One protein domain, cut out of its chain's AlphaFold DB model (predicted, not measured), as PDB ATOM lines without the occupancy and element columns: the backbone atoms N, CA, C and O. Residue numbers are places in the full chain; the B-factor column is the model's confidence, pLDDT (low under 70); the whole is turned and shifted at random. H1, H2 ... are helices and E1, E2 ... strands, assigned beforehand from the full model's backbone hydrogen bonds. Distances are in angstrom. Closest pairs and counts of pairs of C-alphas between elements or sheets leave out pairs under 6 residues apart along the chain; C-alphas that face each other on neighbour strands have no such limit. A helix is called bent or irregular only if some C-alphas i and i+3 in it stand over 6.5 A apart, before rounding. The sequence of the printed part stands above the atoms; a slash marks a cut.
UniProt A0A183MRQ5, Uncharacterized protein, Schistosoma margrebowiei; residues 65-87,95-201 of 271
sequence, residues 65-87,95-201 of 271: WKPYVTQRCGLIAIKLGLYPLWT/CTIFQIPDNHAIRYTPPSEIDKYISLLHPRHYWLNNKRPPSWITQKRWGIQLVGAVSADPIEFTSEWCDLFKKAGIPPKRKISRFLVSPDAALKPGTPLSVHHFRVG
ATOM      1  N   TRP A  65       5.173  12.841 -31.985       90.94
ATOM      2  CA  TRP A  65       5.838  12.906 -33.281       90.94
ATOM      3  C   TRP A  65       6.698  14.171 -33.391       90.94
ATOM      4  O   TRP A  65       6.230  15.277 -33.119       90.94
ATOM      5  N   LYS A  66       7.951  14.010 -33.833       91.12
ATOM      6  CA  LYS A  66       8.860  15.125 -34.140       91.12
ATOM      7  C   LYS A  66       9.196  15.125 -35.632       91.12
ATOM      8  O   LYS A  66       9.660  14.095 -36.142       91.12
ATOM      9  N   PRO A  67       9.032  16.258 -36.335       87.12
ATOM     10  CA  PRO A  67       9.331  16.347 -37.760       87.12
ATOM     11  C   PRO A  67      10.816  16.058 -38.034       87.12
ATOM     12  O   PRO A  67      11.678  16.415 -37.235       87.12
ATOM     13  N   TYR A  68      11.116  15.394 -39.156       82.00
ATOM     14  CA  TYR A  68      12.467  15.031 -39.649       82.00
ATOM     15  C   TYR A  68      13.318  14.095 -38.771       82.00
ATOM     16  O   TYR A  68      14.339  13.571 -39.232       82.00
ATOM     17  N   VAL A  69      12.914  13.868 -37.524       86.19
ATOM     18  CA  VAL A  69      13.589  12.974 -36.578       86.19
ATOM     19  C   VAL A  69      12.852  11.647 -36.504       86.19
ATOM     20  O   VAL A  69      13.468  10.594 -36.664       86.19
ATOM     21  N   THR A  70      11.535  11.708 -36.310       90.69
ATOM     22  CA  THR A  70      10.714  10.512 -36.138       90.69
ATOM     23  C   THR A  70      10.288   9.955 -37.486       90.69
ATOM     24  O   THR A  70       9.745  10.661 -38.342       90.69
ATOM     25  N   GLN A  71      10.555   8.669 -37.681       91.06
ATOM     26  CA  GLN A  71      10.191   7.936 -38.878       91.06
ATOM     27  C   GLN A  71       9.439   6.677 -38.469       91.06
ATOM     28  O   GLN A  71      10.000   5.786 -37.834       91.06
ATOM     29  N   ARG A  72       8.161   6.624 -38.850       92.50
ATOM     30  CA  ARG A  72       7.277   5.484 -38.595       92.50
ATOM     31  C   ARG A  72       7.559   4.320 -39.543       92.50
ATOM     32  O   ARG A  72       8.084   4.506 -40.641       92.50
ATOM     33  N   CYS A  73       7.155   3.127 -39.123       94.12
ATOM     34  CA  CYS A  73       7.176   1.935 -39.963       94.12
ATOM     35  C   CYS A  73       6.233   2.069 -41.173       94.12
ATOM     36  O   CYS A  73       5.193   2.710 -41.074       94.12
ATOM     37  N   GLY A  74       6.583   1.452 -42.303       94.94
ATOM     38  CA  GLY A  74       5.702   1.336 -43.468       94.94
ATOM     39  C   GLY A  74       4.863   0.056 -43.462       94.94
ATOM     40  O   GLY A  74       4.939  -0.751 -42.532       94.94
ATOM     41  N   LEU A  75       4.096  -0.139 -44.539       95.75
ATOM     42  CA  LEU A  75       3.292  -1.336 -44.802       95.75
ATOM     43  C   LEU A  75       3.733  -2.020 -46.094       95.75
ATOM     44  O   LEU A  75       4.285  -1.387 -46.994       95.75
ATOM     45  N   ILE A  76       3.442  -3.313 -46.201       96.81
ATOM     46  CA  ILE A  76       3.591  -4.070 -47.442       96.81
ATOM     47  C   ILE A  76       2.192  -4.276 -48.015       96.81
ATOM     48  O   ILE A  76       1.277  -4.706 -47.315       96.81
ATOM     49  N   ALA A  77       2.027  -3.968 -49.293       96.38
ATOM     50  CA  ALA A  77       0.741  -4.051 -49.963       96.38
ATOM     51  C   ALA A  77       0.858  -4.787 -51.298       96.38
ATOM     52  O   ALA A  77       1.937  -4.895 -51.887       96.38
ATOM     53  N   ILE A  78      -0.277  -5.277 -51.782       96.00
ATOM     54  CA  ILE A  78      -0.429  -5.908 -53.087       96.00
ATOM     55  C   ILE A  78      -1.076  -4.890 -54.019       96.00
ATOM     56  O   ILE A  78      -2.144  -4.352 -53.725       96.00
ATOM     57  N   LYS A  79      -0.431  -4.616 -55.155       95.88
ATOM     58  CA  LYS A  79      -1.022  -3.788 -56.207       95.88
ATOM     59  C   LYS A  79      -2.129  -4.586 -56.895       95.88
ATOM     60  O   LYS A  79      -1.824  -5.580 -57.548       95.88
ATOM     61  N   LEU A  80      -3.376  -4.136 -56.776       95.81
ATOM     62  CA  LEU A  80      -4.512  -4.751 -57.468       95.81
ATOM     63  C   LEU A  80      -4.657  -4.217 -58.892       95.81
ATOM     64  O   LEU A  80      -4.840  -4.982 -59.831       95.81
ATOM     65  N   GLY A  81      -4.540  -2.901 -59.068       94.75
ATOM     66  CA  GLY A  81      -4.758  -2.296 -60.376       94.75
ATOM     67  C   GLY A  81      -4.739  -0.778 -60.368       94.75
ATOM     68  O   GLY A  81      -4.338  -0.142 -59.390       94.75
ATOM     69  N   LEU A  82      -5.155  -0.217 -61.500       96.00
ATOM     70  CA  LEU A  82      -5.384   1.207 -61.707       96.00
ATOM     71  C   LEU A  82      -6.892   1.445 -61.779       96.00
ATOM     72  O   LEU A  82      -7.608   0.686 -62.426       96.00
ATOM     73  N   TYR A  83      -7.355   2.496 -61.122       96.12
ATOM     74  CA  TYR A  83      -8.747   2.895 -61.069       96.12
ATOM     75  C   TYR A  83      -8.853   4.415 -61.233       96.12
ATOM     76  O   TYR A  83      -8.182   5.154 -60.507       96.12
ATOM     77  N   PRO A  84      -9.664   4.909 -62.178       96.88
ATOM     78  CA  PRO A  84      -9.849   6.337 -62.361       96.88
ATOM     79  C   PRO A  84     -10.797   6.901 -61.296       96.88
ATOM     80  O   PRO A  84     -11.941   6.472 -61.181       96.88
ATOM     81  N   LEU A  85     -10.340   7.901 -60.547       95.75
ATOM     82  CA  LEU A  85     -11.168   8.702 -59.646       95.75
ATOM     83  C   LEU A  85     -11.443  10.074 -60.254       95.75
ATOM     84  O   LEU A  85     -10.624  10.626 -60.984       95.75
ATOM     85  N   TRP A  86     -12.597  10.645 -59.931       96.56
ATOM     86  CA  TRP A  86     -12.979  11.980 -60.378       96.56
ATOM     87  C   TRP A  86     -12.987  12.933 -59.192       96.56
ATOM     88  O   TRP A  86     -13.584  12.668 -58.150       96.56
ATOM     89  N   THR A  87     -12.295  14.055 -59.347       95.56
ATOM     90  CA  THR A  87     -12.349  15.145 -58.371       95.56
ATOM     91  C   THR A  87     -13.697  15.854 -58.437       95.56
ATOM     92  O   THR A  87     -14.364  15.842 -59.469       95.56
ATOM     93  N   CYS A  95      -5.661   6.509 -60.197       94.62
ATOM     94  CA  CYS A  95      -5.253   6.085 -58.864       94.62
ATOM     95  C   CYS A  95      -4.891   4.602 -58.877       94.62
ATOM     96  O   CYS A  95      -5.512   3.799 -59.566       94.62
ATOM     97  N   THR A  96      -3.885   4.201 -58.108       95.69
ATOM     98  CA  THR A  96      -3.541   2.784 -57.943       95.69
ATOM     99  C   THR A  96      -4.186   2.223 -56.689       95.69
ATOM    100  O   THR A  96      -4.012   2.784 -55.608       95.69
ATOM    101  N   ILE A  97      -4.876   1.093 -56.816       96.19
ATOM    102  CA  ILE A  97      -5.473   0.398 -55.677       96.19
ATOM    103  C   ILE A  97      -4.444  -0.568 -55.092       96.19
ATOM    104  O   ILE A  97      -3.929  -1.452 -55.785       96.19
ATOM    105  N   PHE A  98      -4.184  -0.408 -53.796       95.88
ATOM    106  CA  PHE A  98      -3.341  -1.295 -53.008       95.88
ATOM    107  C   PHE A  98      -4.180  -2.005 -51.950       95.88
ATOM    108  O   PHE A  98      -4.810  -1.360 -51.116       95.88
ATOM    109  N   GLN A  99      -4.163  -3.334 -51.966       96.00
ATOM    110  CA  GLN A  99      -4.712  -4.141 -50.885       96.00
ATOM    111  C   GLN A  99      -3.634  -4.352 -49.832       96.00
ATOM    112  O   GLN A  99      -2.513  -4.746 -50.152       96.00
ATOM    113  N   ILE A 100      -3.983  -4.120 -48.573       95.75
ATOM    114  CA  ILE A 100      -3.109  -4.396 -47.437       95.75
ATOM    115  C   ILE A 100      -3.515  -5.776 -46.911       95.75
ATOM    116  O   ILE A 100      -4.575  -5.887 -46.297       95.75
ATOM    117  N   PRO A 101      -2.747  -6.840 -47.219       94.06
ATOM    118  CA  PRO A 101      -2.995  -8.151 -46.644       94.06
ATOM    119  C   PRO A 101      -2.615  -8.140 -45.160       94.06
ATOM    120  O   PRO A 101      -2.165  -7.131 -44.620       94.06
ATOM    121  N   ASP A 102      -2.744  -9.297 -44.524       91.75
ATOM    122  CA  ASP A 102      -2.314  -9.487 -43.150       91.75
ATOM    123  C   ASP A 102      -0.820  -9.122 -42.968       91.75
ATOM    124  O   ASP A 102       0.073  -9.851 -43.424       91.75
ATOM    125  N   ASN A 103      -0.580  -7.985 -42.302       94.81
ATOM    126  CA  ASN A 103       0.726  -7.408 -42.014       94.81
ATOM    127  C   ASN A 103       1.011  -7.426 -40.519       94.81
ATOM    128  O   ASN A 103       0.185  -6.991 -39.720       94.81
ATOM    129  N   HIS A 104       2.223  -7.832 -40.157       93.88
ATOM    130  CA  HIS A 104       2.660  -7.857 -38.769       93.88
ATOM    131  C   HIS A 104       4.108  -7.393 -38.610       93.88
ATOM    132  O   HIS A 104       4.977  -7.680 -39.442       93.88
ATOM    133  N   ALA A 105       4.381  -6.712 -37.498       94.50
ATOM    134  CA  ALA A 105       5.730  -6.445 -37.024       94.50
ATOM    135  C   ALA A 105       6.352  -7.739 -36.475       94.50
ATOM    136  O   ALA A 105       5.797  -8.363 -35.579       94.50
ATOM    137  N   ILE A 106       7.509  -8.148 -36.993       93.94
ATOM    138  CA  ILE A 106       8.138  -9.431 -36.632       93.94
ATOM    139  C   ILE A 106       9.316  -9.222 -35.695       93.94
ATOM    140  O   ILE A 106       9.454  -9.915 -34.695       93.94
ATOM    141  N   ARG A 107      10.201  -8.285 -36.037       93.06
ATOM    142  CA  ARG A 107      11.421  -8.026 -35.274       93.06
ATOM    143  C   ARG A 107      11.833  -6.576 -35.416       93.06
ATOM    144  O   ARG A 107      11.874  -6.059 -36.529       93.06
ATOM    145  N   TYR A 108      12.219  -5.967 -34.305       93.75
ATOM    146  CA  TYR A 108      12.920  -4.693 -34.298       93.75
ATOM    147  C   TYR A 108      14.406  -4.927 -34.008       93.75
ATOM    148  O   TYR A 108      14.755  -5.720 -33.137       93.75
ATOM    149  N   THR A 109      15.283  -4.262 -34.753       92.88
ATOM    150  CA  THR A 109      16.712  -4.177 -34.441       92.88
ATOM    151  C   THR A 109      17.053  -2.720 -34.139       92.88
ATOM    152  O   THR A 109      16.879  -1.874 -35.027       92.88
ATOM    153  N   PRO A 110      17.558  -2.413 -32.932       92.94
ATOM    154  CA  PRO A 110      17.935  -1.056 -32.575       92.94
ATOM    155  C   PRO A 110      19.162  -0.581 -33.372       92.94
ATOM    156  O   PRO A 110      19.966  -1.405 -33.816       92.94
ATOM    157  N   PRO A 111      19.360   0.744 -33.511       89.75
ATOM    158  CA  PRO A 111      20.487   1.309 -34.254       89.75
ATOM    159  C   PRO A 111      21.865   0.855 -33.753       89.75
ATOM    160  O   PRO A 111      22.811   0.762 -34.531       89.75
ATOM    161  N   SER A 112      21.987   0.558 -32.455       89.06
ATOM    162  CA  SER A 112      23.221   0.070 -31.830       89.06
ATOM    163  C   SER A 112      23.687  -1.271 -32.397       89.06
ATOM    164  O   SER A 112      24.891  -1.495 -32.491       89.06
ATOM    165  N   GLU A 113      22.748  -2.125 -32.808       88.38
ATOM    166  CA  GLU A 113      22.992  -3.501 -33.244       88.38
ATOM    167  C   GLU A 113      22.951  -3.692 -34.762       88.38
ATOM    168  O   GLU A 113      23.174  -4.803 -35.245       88.38
ATOM    169  N   ILE A 114      22.688  -2.631 -35.533       81.00
ATOM    170  CA  ILE A 114      22.635  -2.698 -37.003       81.00
ATOM    171  C   ILE A 114      23.948  -3.217 -37.592       81.00
ATOM    172  O   ILE A 114      23.920  -3.965 -38.570       81.00
ATOM    173  N   ASP A 115      25.075  -2.895 -36.958       73.44
ATOM    174  CA  ASP A 115      26.408  -3.318 -37.389       73.44
ATOM    175  C   ASP A 115      26.546  -4.851 -37.449       73.44
ATOM    176  O   ASP A 115      27.342  -5.360 -38.227       73.44
ATOM    177  N   LYS A 116      25.730  -5.615 -36.704       74.94
ATOM    178  CA  LYS A 116      25.746  -7.091 -36.721       74.94
ATOM    179  C   LYS A 116      25.232  -7.686 -38.042       74.94
ATOM    180  O   LYS A 116      25.448  -8.868 -38.311       74.94
ATOM    181  N   TYR A 117      24.537  -6.913 -38.883       70.62
ATOM    182  CA  TYR A 117      24.040  -7.411 -40.165       70.62
ATOM    183  C   TYR A 117      25.170  -7.508 -41.197       70.62
ATOM    184  O   TYR A 117      25.582  -6.518 -41.801       70.62
ATOM    185  N   ILE A 118      25.594  -8.742 -41.482       56.25
ATOM    186  CA  ILE A 118      26.650  -9.085 -42.455       56.25
ATOM    187  C   ILE A 118      26.406  -8.445 -43.837       56.25
ATOM    188  O   ILE A 118      27.347  -8.031 -44.513       56.25
ATOM    189  N   SER A 119      25.143  -8.313 -44.254       60.75
ATOM    190  CA  SER A 119      24.763  -7.709 -45.539       60.75
ATOM    191  C   SER A 119      25.005  -6.199 -45.628       60.75
ATOM    192  O   SER A 119      25.059  -5.671 -46.737       60.75
ATOM    193  N   LEU A 120      25.161  -5.512 -44.493       57.62
ATOM    194  CA  LEU A 120      25.549  -4.099 -44.425       57.62
ATOM    195  C   LEU A 120      27.068  -3.922 -44.295       57.62
ATOM    196  O   LEU A 120      27.588  -2.875 -44.668       57.62
ATOM    197  N   LEU A 121      27.770  -4.949 -43.807       52.22
ATOM    198  CA  LEU A 121      29.225  -4.962 -43.653       52.22
ATOM    199  C   LEU A 121      29.964  -5.367 -44.940       52.22
ATOM    200  O   LEU A 121      31.093  -4.932 -45.161       52.22
ATOM    201  N   HIS A 122      29.364  -6.201 -45.799       47.41
ATOM    202  CA  HIS A 122      30.039  -6.705 -46.998       47.41
ATOM    203  C   HIS A 122      29.861  -5.788 -48.229       47.41
ATOM    204  O   HIS A 122      28.746  -5.654 -48.734       47.41
ATOM    205  N   PRO A 123      30.953  -5.275 -48.837       49.56
ATOM    206  CA  PRO A 123      30.916  -4.407 -50.025       49.56
ATOM    207  C   PRO A 123      30.542  -5.127 -51.343       49.56
ATOM    208  O   PRO A 123      30.852  -4.648 -52.426       49.56
ATOM    209  N   ARG A 124      29.880  -6.293 -51.296       44.06
ATOM    210  CA  ARG A 124      29.606  -7.130 -52.486       44.06
ATOM    211  C   ARG A 124      28.344  -6.749 -53.277       44.06
ATOM    212  O   ARG A 124      28.008  -7.441 -54.231       44.06
ATOM    213  N   HIS A 125      27.649  -5.670 -52.919       42.28
ATOM    214  CA  HIS A 125      26.560  -5.116 -53.731       42.28
ATOM    215  C   HIS A 125      26.989  -3.775 -54.334       42.28
ATOM    216  O   HIS A 125      27.425  -2.880 -53.614       42.28
ATOM    217  N   TYR A 126      26.823  -3.653 -55.654       46.12
ATOM    218  CA  TYR A 126      27.305  -2.606 -56.575       46.12
ATOM    219  C   TYR A 126      27.016  -1.132 -56.196       46.12
ATOM    220  O   TYR A 126      27.476  -0.226 -56.886       46.12
ATOM    221  N   TRP A 127      26.306  -0.866 -55.096       50.69
ATOM    222  CA  TRP A 127      26.027   0.478 -54.578       50.69
ATOM    223  C   TRP A 127      26.998   0.942 -53.466       50.69
ATOM    224  O   TRP A 127      26.956   2.105 -53.073       50.69
ATOM    225  N   LEU A 128      27.908   0.075 -52.993       46.25
ATOM    226  CA  LEU A 128      28.971   0.374 -52.012       46.25
ATOM    227  C   LEU A 128      30.377   0.444 -52.650       46.25
ATOM    228  O   LEU A 128      31.380   0.162 -52.000       46.25
ATOM    229  N   ASN A 129      30.480   0.875 -53.915       44.75
ATOM    230  CA  ASN A 129      31.778   1.250 -54.507       44.75
ATOM    231  C   ASN A 129      32.430   2.449 -53.787       44.75
ATOM    232  O   ASN A 129      33.636   2.668 -53.898       44.75
ATOM    233  N   ASN A 130      31.658   3.184 -52.983       48.81
ATOM    234  CA  ASN A 130      32.204   4.083 -51.981       48.81
ATOM    235  C   ASN A 130      32.558   3.264 -50.738       48.81
ATOM    236  O   ASN A 130      31.670   2.745 -50.069       48.81
ATOM    237  N   LYS A 131      33.847   3.208 -50.382       54.72
ATOM    238  CA  LYS A 131      34.405   2.546 -49.178       54.72
ATOM    239  C   LYS A 131      33.833   3.044 -47.830       54.72
ATOM    240  O   LYS A 131      34.399   2.752 -46.782       54.72
ATOM    241  N   ARG A 132      32.774   3.858 -47.836       60.84
ATOM    242  CA  ARG A 132      32.182   4.507 -46.667       60.84
ATOM    243  C   ARG A 132      30.722   4.070 -46.525       60.84
ATOM    244  O   ARG A 132      29.962   4.240 -47.481       60.84
ATOM    245  N   PRO A 133      30.313   3.542 -45.358       66.12
ATOM    246  CA  PRO A 133      28.908   3.258 -45.102       66.12
ATOM    247  C   PRO A 133      28.074   4.553 -45.186       66.12
ATOM    248  O   PRO A 133      28.587   5.636 -44.885       66.12
ATOM    249  N   PRO A 134      26.792   4.472 -45.586       71.31
ATOM    250  CA  PRO A 134      25.878   5.609 -45.574       71.31
ATOM    251  C   PRO A 134      25.858   6.352 -44.234       71.31
ATOM    252  O   PRO A 134      25.896   5.733 -43.169       71.31
ATOM    253  N   SER A 135      25.714   7.678 -44.288       72.69
ATOM    254  CA  SER A 135      25.775   8.553 -43.108       72.69
ATOM    255  C   SER A 135      24.800   8.147 -42.001       72.69
ATOM    256  O   SER A 135      25.155   8.178 -40.828       72.69
ATOM    257  N   TRP A 136      23.595   7.692 -42.344       73.38
ATOM    258  CA  TRP A 136      22.591   7.274 -41.361       73.38
ATOM    259  C   TRP A 136      22.993   6.022 -40.563       73.38
ATOM    260  O   TRP A 136      22.588   5.905 -39.406       73.38
ATOM    261  N   ILE A 137      23.815   5.130 -41.137       74.81
ATOM    262  CA  ILE A 137      24.391   3.972 -40.430       74.81
ATOM    263  C   ILE A 137      25.439   4.473 -39.440       74.81
ATOM    264  O   ILE A 137      25.369   4.162 -38.257       74.81
ATOM    265  N   THR A 138      26.355   5.332 -39.901       74.19
ATOM    266  CA  THR A 138      27.399   5.904 -39.032       74.19
ATOM    267  C   THR A 138      26.825   6.751 -37.899       74.19
ATOM    268  O   THR A 138      27.347   6.742 -36.793       74.19
ATOM    269  N   GLN A 139      25.721   7.454 -38.159       78.56
ATOM    270  CA  GLN A 139      25.037   8.306 -37.189       78.56
ATOM    271  C   GLN A 139      24.093   7.520 -36.266       78.56
ATOM    272  O   GLN A 139      23.512   8.124 -35.370       78.56
ATOM    273  N   LYS A 140      23.884   6.214 -36.506       80.31
ATOM    274  CA  LYS A 140      22.970   5.340 -35.746       80.31
ATOM    275  C   LYS A 140      21.593   5.976 -35.487       80.31
ATOM    276  O   LYS A 140      21.016   5.835 -34.412       80.31
ATOM    277  N   ARG A 141      21.054   6.688 -36.488       84.31
ATOM    278  CA  ARG A 141      19.794   7.453 -36.361       84.31
ATOM    279  C   ARG A 141      18.546   6.579 -36.360       84.31
ATOM    280  O   ARG A 141      17.568   6.907 -35.694       84.31
ATOM    281  N   TRP A 142      18.561   5.505 -37.139       88.44
ATOM    282  CA  TRP A 142      17.393   4.661 -37.373       88.44
ATOM    283  C   TRP A 142      17.705   3.213 -37.038       88.44
ATOM    284  O   TRP A 142      18.821   2.756 -37.259       88.44
ATOM    285  N   GLY A 143      16.711   2.522 -36.492       91.00
ATOM    286  CA  GLY A 143      16.653   1.075 -36.353       91.00
ATOM    287  C   GLY A 143      16.059   0.428 -37.604       91.00
ATOM    288  O   GLY A 143      15.603   1.106 -38.528       91.00
ATOM    289  N   ILE A 144      16.024  -0.902 -37.618       92.44
ATOM    290  CA  ILE A 144      15.376  -1.681 -38.675       92.44
ATOM    291  C   ILE A 144      14.164  -2.393 -38.083       92.44
ATOM    292  O   ILE A 144      14.311  -3.274 -37.237       92.44
ATOM    293  N   GLN A 145      12.975  -2.054 -38.575       94.56
ATOM    294  CA  GLN A 145      11.759  -2.818 -38.319       94.56
ATOM    295  C   GLN A 145      11.537  -3.808 -39.460       94.56
ATOM    296  O   GLN A 145      11.432  -3.432 -40.629       94.56
ATOM    297  N   LEU A 146      11.456  -5.086 -39.117       95.31
ATOM    298  CA  LEU A 146      11.132  -6.162 -40.034       95.31
ATOM    299  C   LEU A 146       9.621  -6.405 -39.978       95.31
ATOM    300  O   LEU A 146       9.070  -6.711 -38.917       95.31
ATOM    301  N   VAL A 147       8.963  -6.240 -41.123       96.38
ATOM    302  CA  VAL A 147       7.516  -6.420 -41.292       96.38
ATOM    303  C   VAL A 147       7.280  -7.532 -42.291       96.38
ATOM    304  O   VAL A 147       7.950  -7.586 -43.326       96.38
ATOM    305  N   GLY A 148       6.330  -8.407 -41.985       96.25
ATOM    306  CA  GLY A 148       5.912  -9.477 -42.879       96.25
ATOM    307  C   GLY A 148       4.464  -9.332 -43.300       96.25
ATOM    308  O   GLY A 148       3.643  -8.832 -42.538       96.25
ATOM    309  N   ALA A 149       4.185  -9.806 -44.506       95.12
ATOM    310  CA  ALA A 149       2.914  -9.699 -45.193       95.12
ATOM    311  C   ALA A 149       2.532 -11.020 -45.847       95.12
ATOM    312  O   ALA A 149       3.407 -11.730 -46.359       95.12
ATOM    313  N   VAL A 150       1.222 -11.262 -45.924       93.88
ATOM    314  CA  VAL A 150       0.609 -12.466 -46.505       93.88
ATOM    315  C   VAL A 150       0.941 -13.701 -45.672       93.88
ATOM    316  O   VAL A 150       2.041 -14.244 -45.771       93.88
ATOM    317  N   SER A 151      -0.025 -14.141 -44.866       90.75
ATOM    318  CA  SER A 151       0.048 -15.406 -44.126       90.75
ATOM    319  C   SER A 151       0.217 -16.587 -45.071       90.75
ATOM    320  O   SER A 151      -0.288 -16.584 -46.198       90.75
ATOM    321  N   ALA A 152       0.994 -17.558 -44.620       88.25
ATOM    322  CA  ALA A 152       1.354 -18.731 -45.383       88.25
ATOM    323  C   ALA A 152       1.453 -19.943 -44.465       88.25
ATOM    324  O   ALA A 152       1.660 -19.794 -43.258       88.25
ATOM    325  N   ASP A 153       1.357 -21.128 -45.056       84.38
ATOM    326  CA  ASP A 153       1.448 -22.367 -44.303       84.38
ATOM    327  C   ASP A 153       2.916 -22.681 -43.975       84.38
ATOM    328  O   ASP A 153       3.782 -22.545 -44.845       84.38
ATOM    329  N   PRO A 154       3.236 -23.128 -42.745       85.31
ATOM    330  CA  PRO A 154       4.609 -23.450 -42.353       85.31
ATOM    331  C   PRO A 154       5.290 -24.521 -43.208       85.31
ATOM    332  O   PRO A 154       6.513 -24.535 -43.288       85.31
ATOM    333  N   ILE A 155       4.509 -25.389 -43.856       83.06
ATOM    334  CA  ILE A 155       4.997 -26.486 -44.705       83.06
ATOM    335  C   ILE A 155       5.663 -25.956 -45.976       83.06
ATOM    336  O   ILE A 155       6.599 -26.562 -46.489       83.06
ATOM    337  N   GLU A 156       5.219 -24.803 -46.485       84.19
ATOM    338  CA  GLU A 156       5.792 -24.208 -47.696       84.19
ATOM    339  C   GLU A 156       7.237 -23.717 -47.493       84.19
ATOM    340  O   GLU A 156       7.924 -23.406 -48.469       84.19
ATOM    341  N   PHE A 157       7.701 -23.612 -46.244       88.56
ATOM    342  CA  PHE A 157       8.958 -22.960 -45.896       88.56
ATOM    343  C   PHE A 157       9.897 -23.858 -45.094       88.56
ATOM    344  O   PHE A 157       9.505 -24.783 -44.393       88.56
ATOM    345  N   THR A 158      11.185 -23.528 -45.163       89.69
ATOM    346  CA  THR A 158      12.223 -24.131 -44.321       89.69
ATOM    347  C   THR A 158      11.995 -23.808 -42.842       89.69
ATOM    348  O   THR A 158      11.543 -22.705 -42.517       89.69
ATOM    349  N   SER A 159      12.419 -24.697 -41.941       86.75
ATOM    350  CA  SER A 159      12.369 -24.484 -40.485       86.75
ATOM    351  C   SER A 159      12.984 -23.147 -40.055       86.75
ATOM    352  O   SER A 159      12.342 -22.397 -39.324       86.75
ATOM    353  N   GLU A 160      14.154 -22.793 -40.598       91.12
ATOM    354  CA  GLU A 160      14.856 -21.531 -40.313       91.12
ATOM    355  C   GLU A 160      14.005 -20.290 -40.618       91.12
ATOM    356  O   GLU A 160      14.034 -19.294 -39.893       91.12
ATOM    357  N   TRP A 161      13.223 -20.347 -41.699       91.38
ATOM    358  CA  TRP A 161      12.317 -19.265 -42.077       91.38
ATOM    359  C   TRP A 161      11.175 -19.154 -41.075       91.38
ATOM    360  O   TRP A 161      10.876 -18.060 -40.605       91.38
ATOM    361  N   CYS A 162      10.569 -20.284 -40.707       89.62
ATOM    362  CA  CYS A 162       9.503 -20.342 -39.711       89.62
ATOM    363  C   CYS A 162       9.979 -19.860 -38.330       89.62
ATOM    364  O   CYS A 162       9.250 -19.140 -37.644       89.62
ATOM    365  N   ASP A 163      11.219 -20.165 -37.942       91.12
ATOM    366  CA  ASP A 163      11.810 -19.761 -36.661       91.12
ATOM    367  C   ASP A 163      11.881 -18.238 -36.472       91.12
ATOM    368  O   ASP A 163      11.790 -17.749 -35.341       91.12
ATOM    369  N   LEU A 164      11.962 -17.464 -37.562       90.75
ATOM    370  CA  LEU A 164      11.919 -15.999 -37.504       90.75
ATOM    371  C   LEU A 164      10.607 -15.469 -36.912       90.75
ATOM    372  O   LEU A 164      10.617 -14.427 -36.256       90.75
ATOM    373  N   PHE A 165       9.496 -16.172 -37.140       91.94
ATOM    374  CA  PHE A 165       8.155 -15.741 -36.743       91.94
ATOM    375  C   PHE A 165       7.717 -16.335 -35.406       91.94
ATOM    376  O   PHE A 165       6.949 -15.697 -34.686       91.94
ATOM    377  N   LYS A 166       8.269 -17.498 -35.020       88.50
ATOM    378  CA  LYS A 166       7.979 -18.163 -33.737       88.50
ATOM    379  C   LYS A 166       8.180 -17.238 -32.539       88.50
ATOM    380  O   LYS A 166       7.331 -17.193 -31.660       88.50
ATOM    381  N   LYS A 167       9.259 -16.441 -32.533       86.56
ATOM    382  CA  LYS A 167       9.547 -15.472 -31.454       86.56
ATOM    383  C   LYS A 167       8.472 -14.401 -31.290       86.56
ATOM    384  O   LYS A 167       8.308 -13.872 -30.200       86.56
ATOM    385  N   ALA A 168       7.790 -14.057 -32.376       87.94
ATOM    386  CA  ALA A 168       6.728 -13.064 -32.381       87.94
ATOM    387  C   ALA A 168       5.333 -13.691 -32.206       87.94
ATOM    388  O   ALA A 168       4.363 -12.949 -32.107       87.94
ATOM    389  N   GLY A 169       5.228 -15.026 -32.193       87.56
ATOM    390  CA  GLY A 169       3.954 -15.743 -32.087       87.56
ATOM    391  C   GLY A 169       3.052 -15.605 -33.317       87.56
ATOM    392  O   GLY A 169       1.844 -15.757 -33.198       87.56
ATOM    393  N   ILE A 170       3.612 -15.288 -34.489       88.75
ATOM    394  CA  ILE A 170       2.845 -15.056 -35.726       88.75
ATOM    395  C   ILE A 170       3.045 -16.254 -36.677       88.75
ATOM    396  O   ILE A 170       4.142 -16.822 -36.706       88.75
ATOM    397  N   PRO A 171       2.050 -16.621 -37.509       89.25
ATOM    398  CA  PRO A 171       2.268 -17.508 -38.655       89.25
ATOM    399  C   PRO A 171       3.368 -16.990 -39.606       89.25
ATOM    400  O   PRO A 171       3.575 -15.774 -39.733       89.25
ATOM    401  N   PRO A 172       4.048 -17.882 -40.348       91.75
ATOM    402  CA  PRO A 172       5.038 -17.466 -41.328       91.75
ATOM    403  C   PRO A 172       4.401 -16.618 -42.434       91.75
ATOM    404  O   PRO A 172       3.261 -16.825 -42.853       91.75
ATOM    405  N   LYS A 173       5.156 -15.624 -42.907       93.44
ATOM    406  CA  LYS A 173       4.714 -14.687 -43.947       93.44
ATOM    407  C   LYS A 173       5.491 -14.906 -45.243       93.44
ATOM    408  O   LYS A 173       6.707 -15.105 -45.213       93.44
ATOM    409  N   ARG A 174       4.816 -14.797 -46.397       94.31
ATOM    410  CA  ARG A 174       5.440 -14.991 -47.726       94.31
ATOM    411  C   ARG A 174       6.386 -13.860 -48.111       94.31
ATOM    412  O   ARG A 174       7.340 -14.071 -48.862       94.31
ATOM    413  N   LYS A 175       6.095 -12.634 -47.673       94.81
ATOM    414  CA  LYS A 175       6.910 -11.456 -47.984       94.81
ATOM    415  C   LYS A 175       7.343 -10.764 -46.717       94.81
ATOM    416  O   LYS A 175       6.528 -10.482 -45.855       94.81
ATOM    417  N   ILE A 176       8.630 -10.452 -46.655       95.12
ATOM    418  CA  ILE A 176       9.235  -9.665 -45.592       95.12
ATOM    419  C   ILE A 176       9.889  -8.448 -46.234       95.12
ATOM    420  O   ILE A 176      10.550  -8.557 -47.270       95.12
ATOM    421  N   SER A 177       9.738  -7.294 -45.598       94.12
ATOM    422  CA  SER A 177      10.495  -6.096 -45.930       94.12
ATOM    423  C   SER A 177      11.057  -5.451 -44.667       94.12
ATOM    424  O   SER A 177      10.621  -5.722 -43.546       94.12
ATOM    425  N   ARG A 178      12.084  -4.628 -44.867       92.81
ATOM    426  CA  ARG A 178      12.777  -3.897 -43.813       92.81
ATOM    427  C   ARG A 178      12.452  -2.422 -43.972       92.81
ATOM    428  O   ARG A 178      12.705  -1.859 -45.035       92.81
ATOM    429  N   PHE A 179      11.957  -1.812 -42.908       93.81
ATOM    430  CA  PHE A 179      11.722  -0.379 -42.827       93.81
ATOM    431  C   PHE A 179      12.733   0.252 -41.880       93.81
ATOM    432  O   PHE A 179      13.058  -0.315 -40.837       93.81
ATOM    433  N   LEU A 180      13.234   1.425 -42.258       91.69
ATOM    434  CA  LEU A 180      14.029   2.260 -41.368       91.69
ATOM    435  C   LEU A 180      13.063   2.995 -40.445       91.69
ATOM    436  O   LEU A 180      12.142   3.659 -40.921       91.69
ATOM    437  N   VAL A 181      13.239   2.811 -39.142       93.31
ATOM    438  CA  VAL A 181      12.304   3.297 -38.122       93.31
ATOM    439  C   VAL A 181      13.097   3.937 -36.998       93.31
ATOM    440  O   VAL A 181      14.109   3.393 -36.554       93.31
ATOM    441  N   SER A 182      12.667   5.103 -36.536       92.56
ATOM    442  CA  SER A 182      13.292   5.747 -35.384       92.56
ATOM    443  C   SER A 182      12.997   4.959 -34.093       92.56
ATOM    444  O   SER A 182      11.948   4.324 -33.998       92.56
ATOM    445  N   PRO A 183      13.903   4.933 -33.095       91.00
ATOM    446  CA  PRO A 183      13.721   4.105 -31.894       91.00
ATOM    447  C   PRO A 183      12.444   4.372 -31.094       91.00
ATOM    448  O   PRO A 183      11.911   3.469 -30.462       91.00
ATOM    449  N   ASP A 184      11.933   5.595 -31.158       90.62
ATOM    450  CA  ASP A 184      10.678   6.028 -30.543       90.62
ATOM    451  C   ASP A 184       9.414   5.546 -31.272       90.62
ATOM    452  O   ASP A 184       8.351   5.477 -30.667       90.62
ATOM    453  N   ALA A 185       9.521   5.190 -32.554       91.50
ATOM    454  CA  ALA A 185       8.428   4.668 -33.373       91.50
ATOM    455  C   ALA A 185       8.534   3.149 -33.611       91.50
ATOM    456  O   ALA A 185       7.856   2.605 -34.489       91.50
ATOM    457  N   ALA A 186       9.409   2.468 -32.865       92.19
ATOM    458  CA  ALA A 186       9.610   1.028 -32.957       92.19
ATOM    459  C   ALA A 186       8.366   0.263 -32.487       92.19
ATOM    460  O   ALA A 186       7.754   0.593 -31.472       92.19
ATOM    461  N   LEU A 187       8.002  -0.785 -33.226       91.50
ATOM    462  CA  LEU A 187       6.824  -1.594 -32.923       91.50
ATOM    463  C   LEU A 187       7.234  -2.898 -32.253       91.50
ATOM    464  O   LEU A 187       8.183  -3.562 -32.690       91.50
ATOM    465  N   LYS A 188       6.467  -3.297 -31.234       90.69
ATOM    466  CA  LYS A 188       6.638  -4.602 -30.592       90.69
ATOM    467  C   LYS A 188       6.417  -5.728 -31.615       90.69
ATOM    468  O   LYS A 188       5.531  -5.609 -32.473       90.69
ATOM    469  N   PRO A 189       7.207  -6.813 -31.552       91.19
ATOM    470  CA  PRO A 189       6.954  -7.996 -32.369       91.19
ATOM    471  C   PRO A 189       5.549  -8.537 -32.058       91.19
ATOM    472  O   PRO A 189       5.105  -8.447 -30.919       91.19
ATOM    473  N   GLY A 190       4.830  -9.037 -33.059       89.06
ATOM    474  CA  GLY A 190       3.433  -9.457 -32.901       89.06
ATOM    475  C   GLY A 190       2.406  -8.385 -33.272       89.06
ATOM    476  O   GLY A 190       1.239  -8.708 -33.438       89.06
ATOM    477  N   THR A 191       2.801  -7.116 -33.441       90.38
ATOM    478  CA  THR A 191       1.825  -6.034 -33.667       90.38
ATOM    479  C   THR A 191       1.212  -6.113 -35.080       90.38
ATOM    480  O   THR A 191       1.962  -5.946 -36.051       90.38
ATOM    481  N   PRO A 192      -0.115  -6.323 -35.234       91.56
ATOM    482  CA  PRO A 192      -0.815  -6.230 -36.508       91.56
ATOM    483  C   PRO A 192      -0.829  -4.796 -37.035       91.56
ATOM    484  O   PRO A 192      -0.964  -3.823 -36.289       91.56
ATOM    485  N   LEU A 193      -0.725  -4.668 -38.350       92.88
ATOM    486  CA  LEU A 193      -0.677  -3.395 -39.049       92.88
ATOM    487  C   LEU A 193      -1.787  -3.312 -40.099       92.88
ATOM    488  O   LEU A 193      -1.860  -4.129 -41.014       92.88
ATOM    489  N   SER A 194      -2.636  -2.292 -39.984       93.38
ATOM    490  CA  SER A 194      -3.809  -2.095 -40.840       93.38
ATOM    491  C   SER A 194      -3.697  -0.847 -41.721       93.38
ATOM    492  O   SER A 194      -2.833   0.009 -41.523       93.38
ATOM    493  N   VAL A 195      -4.617  -0.716 -42.685       93.94
ATOM    494  CA  VAL A 195      -4.727   0.446 -43.594       93.94
ATOM    495  C   VAL A 195      -4.846   1.767 -42.835       93.94
ATOM    496  O   VAL A 195      -4.333   2.785 -43.295       93.94
ATOM    497  N   HIS A 196      -5.445   1.744 -41.641       92.12
ATOM    498  CA  HIS A 196      -5.624   2.915 -40.779       92.12
ATOM    499  C   HIS A 196      -4.312   3.557 -40.312       92.12
ATOM    500  O   HIS A 196      -4.329   4.643 -39.736       92.12
ATOM    501  N   HIS A 197      -3.171   2.921 -40.584       91.81
ATOM    502  CA  HIS A 197      -1.867   3.544 -40.426       91.81
ATOM    503  C   HIS A 197      -1.715   4.822 -41.273       91.81
ATOM    504  O   HIS A 197      -1.022   5.753 -40.863       91.81
ATOM    505  N   PHE A 198      -2.369   4.895 -42.433       93.81
ATOM    506  CA  PHE A 198      -2.325   6.052 -43.325       93.81
ATOM    507  C   PHE A 198      -3.606   6.878 -43.243       93.81
ATOM    508  O   PHE A 198      -4.699   6.346 -43.041       93.81
ATOM    509  N   ARG A 199      -3.471   8.194 -43.422       94.44
ATOM    510  CA  ARG A 199      -4.604   9.120 -43.511       94.44
ATOM    511  C   ARG A 199      -4.731   9.666 -44.926       94.44
ATOM    512  O   ARG A 199      -3.754   9.782 -45.661       94.44
ATOM    513  N   VAL A 200      -5.956  10.015 -45.310       93.88
ATOM    514  CA  VAL A 200      -6.218  10.623 -46.618       93.88
ATOM    515  C   VAL A 200      -5.467  11.953 -46.716       93.88
ATOM    516  O   VAL A 200      -5.619  12.820 -45.859       93.88
ATOM    517  N   GLY A 201      -4.677  12.114 -47.779       92.50
ATOM    518  CA  GLY A 201      -3.849  13.298 -48.012       92.50
ATOM    519  C   GLY A 201      -2.387  13.154 -47.582       92.50
ATOM    520  O   GLY A 201      -1.596  14.034 -47.932       92.50
TER     521      GLY A 201
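This is residues 65 to 87 and 95 to 201 of the 271 residues of an uncharacterized protein of Schistosoma margrebowiei (UniProt A0A183MRQ5). A strongly twisted sheet of three strands, E3, E4 and E5, has a two-stranded arm, E1 with E2, off one end and the short helices H1, H2 and H3 with a long loop off the opposite end. A fourth helix, H4, lies beside the strands at another side, and long stretches without named elements fill out the rest. The printed part has 130 residues, with five named strands and four named helices in the order E1 E2 E3 H1 H2 H3 E4 H4 E5; both sheets, E3 - E4 - E5 and E1 - E2, are antiparallel. The class is mixed, helices and strands, with under half of the residues in named elements. The whole is only just loose, close to compact, with a radius of gyration of the C-alphas of 17.0 A and spans of 48 by 43 by 31 A.

In the larger sheet, E3 is residues 103 to 109, 18.0 A long from C-alpha 103 at (0.726, -7.408, -42.014); E4 is residues 143 to 151, 24.7 A; E5 is residues 173 to 181, 20.4 A, ending with C-alpha 181 at (12.304, 3.297, -38.122). E1, residues 78 to 86, spans 23.0 A from C-alpha 78 at (-0.429, -5.908, -53.087) and bends by 58 degrees at residue 81. E2 is residues 95 to 99, 13.0 A. The helices are H1, residues 111 to 116; H2, 118 to 121; H3, 135 to 138; and H4, 159 to 166. H1 is irregular: C-alphas 112 and 115 are 7.2 A apart.

E4 is the inner strand, with N 146 and O 107 of E3 at 2.8 A and N 143 and O 181 of E5 at 2.7 A, within hydrogen-bond range. Residues 192 to 193 pair antiparallel with residues 103 to 104 of E3. H4 is on the sheet at a height of 6.1 A, over none of its strands; its closest C-alphas to E3 are Phe 165 and Ile 106, 6.3 A. H1 only grazes the sheet, its Pro 111 and Gly 143 of E4 having C-alphas 4.4 A apart. H1 is close to but not clearly touching H3, closest C-alphas Ile 114 and Ile 137, 7.7 A, and H2, Asp 115 and Leu 121, 7.1 A. H2 and H3 are not on the sheet. E1 and E2 are antiparallel, with N 83 and O 95 at 2.7 A; both are apart from E3, E4 and E5. O i to N i+4 pairs within range number 0 of 2 in H1, with 1 of 3 O i to N i+3 pairs, and 2 of 4 in H4; H2 and H3 are too short for such a pair.

The C-alphas farthest apart, Thr 87 and Ser 159, are 50.0 A apart. Residues 88 to 94 are not printed, and C-alphas 87 and 95 are 11.5 A apart across the cut. The link from H2 to H3 is long, 13 residues. Residues 118 to 133 have pLDDT under 70; the mean of the printed part is 85.7.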